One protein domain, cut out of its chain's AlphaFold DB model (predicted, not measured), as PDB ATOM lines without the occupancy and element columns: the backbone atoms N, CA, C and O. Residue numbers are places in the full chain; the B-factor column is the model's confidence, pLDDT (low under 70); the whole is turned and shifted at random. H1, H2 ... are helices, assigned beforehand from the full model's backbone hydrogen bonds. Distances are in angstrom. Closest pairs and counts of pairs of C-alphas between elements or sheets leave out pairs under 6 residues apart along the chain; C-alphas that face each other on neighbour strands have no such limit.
ATOM      1  N   ARG A 455     238.468 138.396 144.336       57.72
ATOM      2  CA  ARG A 455     237.944 139.096 145.510       57.72
ATOM      3  C   ARG A 455     238.979 139.158 146.632       57.72
ATOM      4  O   ARG A 455     239.036 140.176 147.306       57.72
ATOM      5  N   TYR A 456     239.819 138.130 146.794       62.19
ATOM      6  CA  TYR A 456     240.861 138.113 147.826       62.19
ATOM      7  C   TYR A 456     241.975 139.113 147.526       62.19
ATOM      8  O   TYR A 456     242.388 139.846 148.416       62.19
ATOM      9  N   SER A 457     242.421 139.202 146.270       65.12
ATOM     10  CA  SER A 457     243.424 140.195 145.875       65.12
ATOM     11  C   SER A 457     242.880 141.618 146.016       65.12
ATOM     12  O   SER A 457     243.558 142.464 146.589       65.12
ATOM     13  N   CYS A 458     241.647 141.883 145.570       66.12
ATOM     14  CA  CYS A 458     241.024 143.199 145.728       66.12
ATOM     15  C   CYS A 458     240.848 143.602 147.198       66.12
ATOM     16  O   CYS A 458     241.092 144.757 147.541       66.12
ATOM     17  N   GLU A 459     240.438 142.672 148.060       69.75
ATOM     18  CA  GLU A 459     240.235 142.948 149.482       69.75
ATOM     19  C   GLU A 459     241.565 143.223 150.194       69.75
ATOM     20  O   GLU A 459     241.706 144.256 150.844       69.75
ATOM     21  N   THR A 460     242.586 142.392 149.970       71.81
ATOM     22  CA  THR A 460     243.932 142.609 150.524       71.81
ATOM     23  C   THR A 460     244.541 143.931 150.045       71.81
ATOM     24  O   THR A 460     245.145 144.651 150.836       71.81
ATOM     25  N   ILE A 461     244.339 144.310 148.774       75.88
ATOM     26  CA  ILE A 461     244.807 145.598 148.231       75.88
ATOM     27  C   ILE A 461     244.086 146.780 148.894       75.88
ATOM     28  O   ILE A 461     244.737 147.768 149.233       75.88
ATOM     29  N   ARG A 462     242.765 146.701 149.121       71.00
ATOM     30  CA  ARG A 462     242.026 147.762 149.834       71.00
ATOM     31  C   ARG A 462     242.473 147.901 151.281       71.00
ATOM     32  O   ARG A 462     242.640 149.024 151.759       71.00
ATOM     33  N   GLN A 463     242.666 146.781 151.972       70.69
ATOM     34  CA  GLN A 463     243.124 146.783 153.356       70.69
ATOM     35  C   GLN A 463     244.541 147.360 153.452       70.69
ATOM     36  O   GLN A 463     244.787 148.233 154.281       70.69
ATOM     37  N   LEU A 464     245.441 146.987 152.533       79.69
ATOM     38  CA  LEU A 464     246.788 147.556 152.460       79.69
ATOM     39  C   LEU A 464     246.758 149.061 152.178       79.69
ATOM     40  O   LEU A 464     247.435 149.821 152.861       79.69
ATOM     41  N   ALA A 465     245.937 149.508 151.225       64.88
ATOM     42  CA  ALA A 465     245.771 150.928 150.925       64.88
ATOM     43  C   ALA A 465     245.259 151.720 152.139       64.88
ATOM     44  O   ALA A 465     245.724 152.830 152.383       64.88
ATOM     45  N   SER A 466     244.352 151.134 152.925       58.50
ATOM     46  CA  SER A 466     243.823 151.752 154.147       58.50
ATOM     47  C   SER A 466     244.899 151.878 155.233       58.50
ATOM     48  O   SER A 466     244.995 152.919 155.877       58.50
ATOM     49  N   LEU A 467     245.753 150.860 155.401       66.69
ATOM     50  CA  LEU A 467     246.876 150.896 156.349       66.69
ATOM     51  C   LEU A 467     247.935 151.931 155.945       66.69
ATOM     52  O   LEU A 467     248.415 152.682 156.791       66.69
ATOM     53  N   LEU A 468     248.249 152.028 154.650       69.62
ATOM     54  CA  LEU A 468     249.160 153.046 154.121       69.62
ATOM     55  C   LEU A 468     248.605 154.465 154.316       69.62
ATOM     56  O   LEU A 468     249.341 155.370 154.699       69.62
ATOM     57  N   GLN A 469     247.302 154.669 154.091       61.50
ATOM     58  CA  GLN A 469     246.635 155.952 154.351       61.50
ATOM     59  C   GLN A 469     246.611 156.312 155.840       61.50
ATOM     60  O   GLN A 469     246.645 157.492 156.180       61.50
ATOM     61  N   ALA A 470     246.601 155.311 156.722       58.41
ATOM     62  CA  ALA A 470     246.757 155.484 158.162       58.41
ATOM     63  C   ALA A 470     248.217 155.740 158.596       58.41
ATOM     64  O   ALA A 470     248.479 155.880 159.789       58.41
ATOM     65  N   GLY A 471     249.160 155.822 157.651       66.19
ATOM     66  CA  GLY A 471     250.561 156.153 157.905       66.19
ATOM     67  C   GLY A 471     251.458 154.960 158.238       66.19
ATOM     68  O   GLY A 471     252.613 155.182 158.597       66.19
ATOM     69  N   LEU A 472     250.979 153.714 158.113       70.94
ATOM     70  CA  LEU A 472     251.853 152.551 158.290       70.94
ATOM     71  C   LEU A 472     252.821 152.399 157.103       70.94
ATOM     72  O   LEU A 472     252.392 152.492 155.949       70.94
ATOM     73  N   PRO A 473     254.104 152.079 157.349       84.38
ATOM     74  CA  PRO A 473     255.036 151.662 156.307       84.38
ATOM     75  C   PRO A 473     254.541 150.419 155.552       84.38
ATOM     76  O   PRO A 473     253.951 149.511 156.134       84.38
ATOM     77  N   LEU A 474     254.833 150.333 154.250       83.44
ATOM     78  CA  LEU A 474     254.355 149.250 153.374       83.44
ATOM     79  C   LEU A 474     254.721 147.843 153.874       83.44
ATOM     80  O   LEU A 474     253.886 146.941 153.829       83.44
ATOM     81  N   ALA A 475     255.947 147.659 154.371       83.38
ATOM     82  CA  ALA A 475     256.405 146.378 154.909       83.38
ATOM     83  C   ALA A 475     255.641 145.976 156.185       83.38
ATOM     84  O   ALA A 475     255.259 144.815 156.345       83.38
ATOM     85  N   GLU A 476     255.362 146.939 157.069       79.00
ATOM     86  CA  GLU A 476     254.572 146.721 158.285       79.00
ATOM     87  C   GLU A 476     253.106 146.433 157.951       79.00
ATOM     88  O   GLU A 476     252.523 145.497 158.497       79.00
ATOM     89  N   GLY A 477     252.535 147.159 156.986       83.50
ATOM     90  CA  GLY A 477     251.184 146.914 156.484       83.50
ATOM     91  C   GLY A 477     251.015 145.502 155.917       83.50
ATOM     92  O   GLY A 477     250.055 144.814 156.255       83.50
ATOM     93  N   LEU A 478     251.970 145.023 155.115       85.75
ATOM     94  CA  LEU A 478     251.950 143.656 154.577       85.75
ATOM     95  C   LEU A 478     252.091 142.591 155.669       85.75
ATOM     96  O   LEU A 478     251.407 141.570 155.619       85.75
ATOM     97  N   SER A 479     252.934 142.846 156.671       81.69
ATOM     98  CA  SER A 479     253.149 141.931 157.797       81.69
ATOM     99  C   SER A 479     251.897 141.818 158.675       81.69
ATOM    100  O   SER A 479     251.510 140.724 159.081       81.69
ATOM    101  N   LEU A 480     251.214 142.942 158.910       80.88
ATOM    102  CA  LEU A 480     249.967 143.005 159.668       80.88
ATOM    103  C   LEU A 480     248.824 142.298 158.926       80.88
ATOM    104  O   LEU A 480     248.070 141.539 159.535       80.88
ATOM    105  N   LEU A 481     248.734 142.471 157.604       83.25
ATOM    106  CA  LEU A 481     247.769 141.732 156.788       83.25
ATOM    107  C   LEU A 481     248.055 140.236 156.786       83.25
ATOM    108  O   LEU A 481     247.114 139.456 156.896       83.25
ATOM    109  N   ALA A 482     249.322 139.823 156.711       83.06
ATOM    110  CA  ALA A 482     249.685 138.413 156.750       83.06
ATOM    111  C   ALA A 482     249.217 137.726 158.042       83.06
ATOM    112  O   ALA A 482     248.604 136.663 157.976       83.06
ATOM    113  N   GLN A 483     249.405 138.371 159.199       80.62
ATOM    114  CA  GLN A 483     248.947 137.859 160.501       80.62
ATOM    115  C   GLN A 483     247.420 137.691 160.588       80.62
ATOM    116  O   GLN A 483     246.920 136.898 161.388       80.62
ATOM    117  N   GLN A 484     246.674 138.441 159.775       75.88
ATOM    118  CA  GLN A 484     245.212 138.416 159.734       75.88
ATOM    119  C   GLN A 484     244.651 137.446 158.684       75.88
ATOM    120  O   GLN A 484     243.444 137.186 158.682       75.88
ATOM    121  N   GLN A 485     245.491 136.877 157.813       75.44
ATOM    122  CA  GLN A 485     245.034 135.941 156.790       75.44
ATOM    123  C   GLN A 485     244.781 134.548 157.370       75.44
ATOM    124  O   GLN A 485     245.642 133.929 157.985       75.44
ATOM    125  N   SER A 486     243.593 134.005 157.107       68.06
ATOM    126  CA  SER A 486     243.244 132.620 157.454       68.06
ATOM    127  C   SER A 486     243.750 131.598 156.430       68.06
ATOM    128  O   SER A 486     243.694 130.393 156.671       68.06
ATOM    129  N   HIS A 487     244.242 132.067 155.280       76.38
ATOM    130  CA  HIS A 487     244.656 131.230 154.165       76.38
ATOM    131  C   HIS A 487     246.189 131.128 154.076       76.38
ATOM    132  O   HIS A 487     246.857 132.060 153.624       76.38
ATOM    133  N   ALA A 488     246.736 129.954 154.410       74.25
ATOM    134  CA  ALA A 488     248.178 129.723 154.571       74.25
ATOM    135  C   ALA A 488     249.044 130.160 153.370       74.25
ATOM    136  O   ALA A 488     250.096 130.761 153.553       74.25
ATOM    137  N   GLN A 489     248.599 129.922 152.129       74.00
ATOM    138  CA  GLN A 489     249.384 130.322 150.947       74.00
ATOM    139  C   GLN A 489     249.393 131.842 150.702       74.00
ATOM    140  O   GLN A 489     250.367 132.373 150.179       74.00
ATOM    141  N   TRP A 490     248.324 132.548 151.090       76.25
ATOM    142  CA  TRP A 490     248.233 134.007 150.947       76.25
ATOM    143  C   TRP A 490     249.027 134.705 152.044       76.25
ATOM    144  O   TRP A 490     249.724 135.680 151.775       76.25
ATOM    145  N   GLN A 491     248.973 134.158 153.258       81.69
ATOM    146  CA  GLN A 491     249.836 134.561 154.357       81.69
ATOM    147  C   GLN A 491     251.319 134.443 153.965       81.69
ATOM    148  O   GLN A 491     252.043 135.431 154.045       81.69
ATOM    149  N   ALA A 492     251.745 133.286 153.442       80.56
ATOM    150  CA  ALA A 492     253.133 133.061 153.030       80.56
ATOM    151  C   ALA A 492     253.613 134.050 151.948       80.56
ATOM    152  O   ALA A 492     254.759 134.497 151.976       80.56
ATOM    153  N   LEU A 493     252.734 134.423 151.010       84.56
ATOM    154  CA  LEU A 493     253.038 135.418 149.982       84.56
ATOM    155  C   LEU A 493     253.220 136.822 150.572       84.56
ATOM    156  O   LEU A 493     254.175 137.513 150.223       84.56
ATOM    157  N   LEU A 494     252.327 137.250 151.466       85.50
ATOM    158  CA  LEU A 494     252.414 138.568 152.100       85.50
ATOM    159  C   LEU A 494     253.644 138.676 153.015       85.50
ATOM    160  O   LEU A 494     254.319 139.703 153.002       85.50
ATOM    161  N   GLU A 495     253.993 137.602 153.731       85.31
ATOM    162  CA  GLU A 495     255.224 137.515 154.529       85.31
ATOM    163  C   GLU A 495     256.485 137.545 153.656       85.31
ATOM    164  O   GLU A 495     257.494 138.137 154.042       85.31
ATOM    165  N   ALA A 496     256.459 136.919 152.475       84.50
ATOM    166  CA  ALA A 496     257.565 136.992 151.524       84.50
ATOM    167  C   ALA A 496     257.753 138.422 150.991       84.50
ATOM    168  O   ALA A 496     258.854 138.960 151.083       84.50
ATOM    169  N   LEU A 497     256.677 139.074 150.534       86.69
ATOM    170  CA  LEU A 497     256.728 140.459 150.051       86.69
ATOM    171  C   LEU A 497     257.180 141.437 151.146       86.69
ATOM    172  O   LEU A 497     257.988 142.327 150.886       86.69
ATOM    173  N   GLY A 498     256.687 141.262 152.378       84.25
ATOM    174  CA  GLY A 498     257.096 142.069 153.527       84.25
ATOM    175  C   GLY A 498     258.587 141.927 153.850       84.25
ATOM    176  O   GLY A 498     259.259 142.934 154.073       84.25
ATOM    177  N   ARG A 499     259.129 140.699 153.809       85.00
ATOM    178  CA  ARG A 499     260.563 140.443 154.039       85.00
ATOM    179  C   ARG A 499     261.452 141.072 152.973       85.00
ATOM    180  O   ARG A 499     262.469 141.662 153.320       85.00
ATOM    181  N   GLU A 500     261.075 140.983 151.702       84.56
ATOM    182  CA  GLU A 500     261.861 141.574 150.611       84.56
ATOM    183  C   GLU A 500     261.896 143.102 150.689       84.56
ATOM    184  O   GLU A 500     262.952 143.715 150.536       84.56
ATOM    185  N   LEU A 501     260.761 143.723 151.017       84.00
ATOM    186  CA  LEU A 501     260.698 145.162 151.252       84.00
ATOM    187  C   LEU A 501     261.546 145.594 152.452       84.00
ATOM    188  O   LEU A 501     262.216 146.621 152.382       84.00
ATOM    189  N   ALA A 502     261.555 144.808 153.533       80.38
ATOM    190  CA  ALA A 502     262.402 145.069 154.697       80.38
ATOM    191  C   ALA A 502     263.906 144.952 154.374       80.38
ATOM    192  O   ALA A 502     264.726 145.597 155.019       80.38
ATOM    193  N   GLN A 503     264.265 144.174 153.349       83.38
ATOM    194  CA  GLN A 503     265.628 144.055 152.821       83.38
ATOM    195  C   GLN A 503     265.980 145.147 151.790       83.38
ATOM    196  O   GLN A 503     267.072 145.128 151.226       83.38
ATOM    197  N   GLY A 504     265.081 146.106 151.540       81.44
ATOM    198  CA  GLY A 504     265.312 147.226 150.623       81.44
ATOM    199  C   GLY A 504     265.024 146.920 149.149       81.44
ATOM    200  O   GLY A 504     265.353 147.731 148.282       81.44
ATOM    201  N   VAL A 505     264.398 145.780 148.840       84.00
ATOM    202  CA  VAL A 505     263.970 145.455 147.474       84.00
ATOM    203  C   VAL A 505     262.773 146.329 147.096       84.00
ATOM    204  O   VAL A 505     261.818 146.467 147.858       84.00
ATOM    205  N   ALA A 506     262.792 146.919 145.899       79.56
ATOM    206  CA  ALA A 506     261.664 147.703 145.401       79.56
ATOM    207  C   ALA A 506     260.396 146.840 145.279       79.56
ATOM    208  O   ALA A 506     260.443 145.722 144.763       79.56
ATOM    209  N   PHE A 507     259.238 147.382 145.669       81.00
ATOM    210  CA  PHE A 507     257.973 146.635 145.684       81.00
ATOM    211  C   PHE A 507     257.622 145.999 144.332       81.00
ATOM    212  O   PHE A 507     257.167 144.862 144.269       81.00
ATOM    213  N   SER A 508     257.885 146.703 143.230       76.81
ATOM    214  CA  SER A 508     257.666 146.187 141.876       76.81
ATOM    215  C   SER A 508     258.544 144.977 141.544       76.81
ATOM    216  O   SER A 508     258.087 144.074 140.848       76.81
ATOM    217  N   ALA A 509     259.785 144.941 142.041       77.56
ATOM    218  CA  ALA A 509     260.692 143.811 141.855       77.56
ATOM    219  C   ALA A 509     260.256 142.606 142.699       77.56
ATOM    220  O   ALA A 509     260.280 141.480 142.208       77.56
ATOM    221  N   ALA A 510     259.764 142.850 143.915       79.75
ATOM    222  CA  ALA A 510     259.212 141.809 144.777       79.75
ATOM    223  C   ALA A 510     257.965 141.142 144.163       79.75
ATOM    224  O   ALA A 510     257.838 139.918 144.129       79.75
ATOM    225  N   LEU A 511     257.065 141.938 143.572       78.50
ATOM    226  CA  LEU A 511     255.888 141.424 142.863       78.50
ATOM    227  C   LEU A 511     256.250 140.615 141.606       78.50
ATOM    228  O   LEU A 511     255.554 139.653 141.277       78.50
ATOM    229  N   ALA A 512     257.341 140.969 140.917       73.06
ATOM    230  CA  ALA A 512     257.779 140.301 139.689       73.06
ATOM    231  C   ALA A 512     258.202 138.836 139.905       73.06
ATOM    232  O   ALA A 512     258.152 138.041 138.966       73.06
ATOM    233  N   GLN A 513     258.547 138.454 141.139       71.19
ATOM    234  CA  GLN A 513     258.860 137.068 141.505       71.19
ATOM    235  C   GLN A 513     257.619 136.157 141.545       71.19
ATOM    236  O   GLN A 513     257.742 134.933 141.599       71.19
ATOM    237  N   TRP A 514     256.414 136.733 141.439       71.06
ATOM    238  CA  TRP A 514     255.134 136.023 141.475       71.06
ATOM    239  C   TRP A 514     254.325 136.199 140.168       71.06
ATOM    240  O   TRP A 514     253.173 136.648 140.195       71.06
TER     241      TRP A 514
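This is residues 455 to 514 of the 524 residues of the protein "Type IV fimbrial assembly, ATPase PilB" of Klebsiella pneumoniae (UniProt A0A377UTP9). Two antiparallel helices side by side, H2 and H3, form a helical hairpin, and the two remaining helices pack over one and the same side of it: H1 tilted steeply on H2, and the short H4 folded back over residues 497 to 501 of H3. H1 and H4 are apart, and each helix packs on its neighbours along the chain alone. The printed part has 60 residues with four named helices, in the order H1, H2, H3, H4, and no named strand; the class is all helix. The whole is compact, with a radius of gyration of the C-alphas of 10.7 A, and its outline is rounded, spanning 27 by 25 by 17 A.

Start from H3, residues 488 to 502, which with H1, residues 455 to 469, is the longest helix at 15 residues. Look next at H2, residues 474 to 484: it touches H3, with the C-alphas of Ala 482 and Gln 491 closest at 4.5 A. H2 and H3 run opposite ways at a shallow tilt of 21 degrees, and they form a helical hairpin. H2 also touches H1; the closest C-alphas of the two are those of Leu 467 and Gly 477, 5.9 A apart. H1 and H2 run opposite ways at a steep tilt of 50 degrees. Return to H3 and go on to H4, residues 507 to 512, which H3 touches with residues 497 to 501 alone. The closest C-alphas there are those of Leu 497 and Ala 510, 6.0 A apart, and the two helices run opposite ways at a steep tilt of 49 degrees. The helix packing is mostly crossed, but only just: 1 of the 3 touching pairs is at a shallow tilt. H1 is apart from H3 and from H4, and H2 is apart from H4. In H1, H2, H3 and H4 every backbone O i to N i+4 pair is within hydrogen-bond range.

Find C-alpha 488 at (248.178, 129.723, 154.571); from there H3 runs 20.9 A to C-alpha 502. H2 covers 15.5 A from C-alpha 474 to C-alpha 484. H1 begins at C-alpha 455, at (237.944, 139.096, 145.510), and runs 20.9 A to C-alpha 469. H4 spans 8.7 A and ends at C-alpha 512, at (257.779, 140.301, 139.689).

The two C-alphas farthest apart are those of Arg 455 and Gln 503, at 29.1 A. The printed part has no cut, and the links H1 to H2, H2 to H3 and H3 to H4 are tight. In the B-factor column the mean pLDDT of the printed part is 76.3; look for values under 70 at residues 455 to 459, residues 465 to 471 and residue 486.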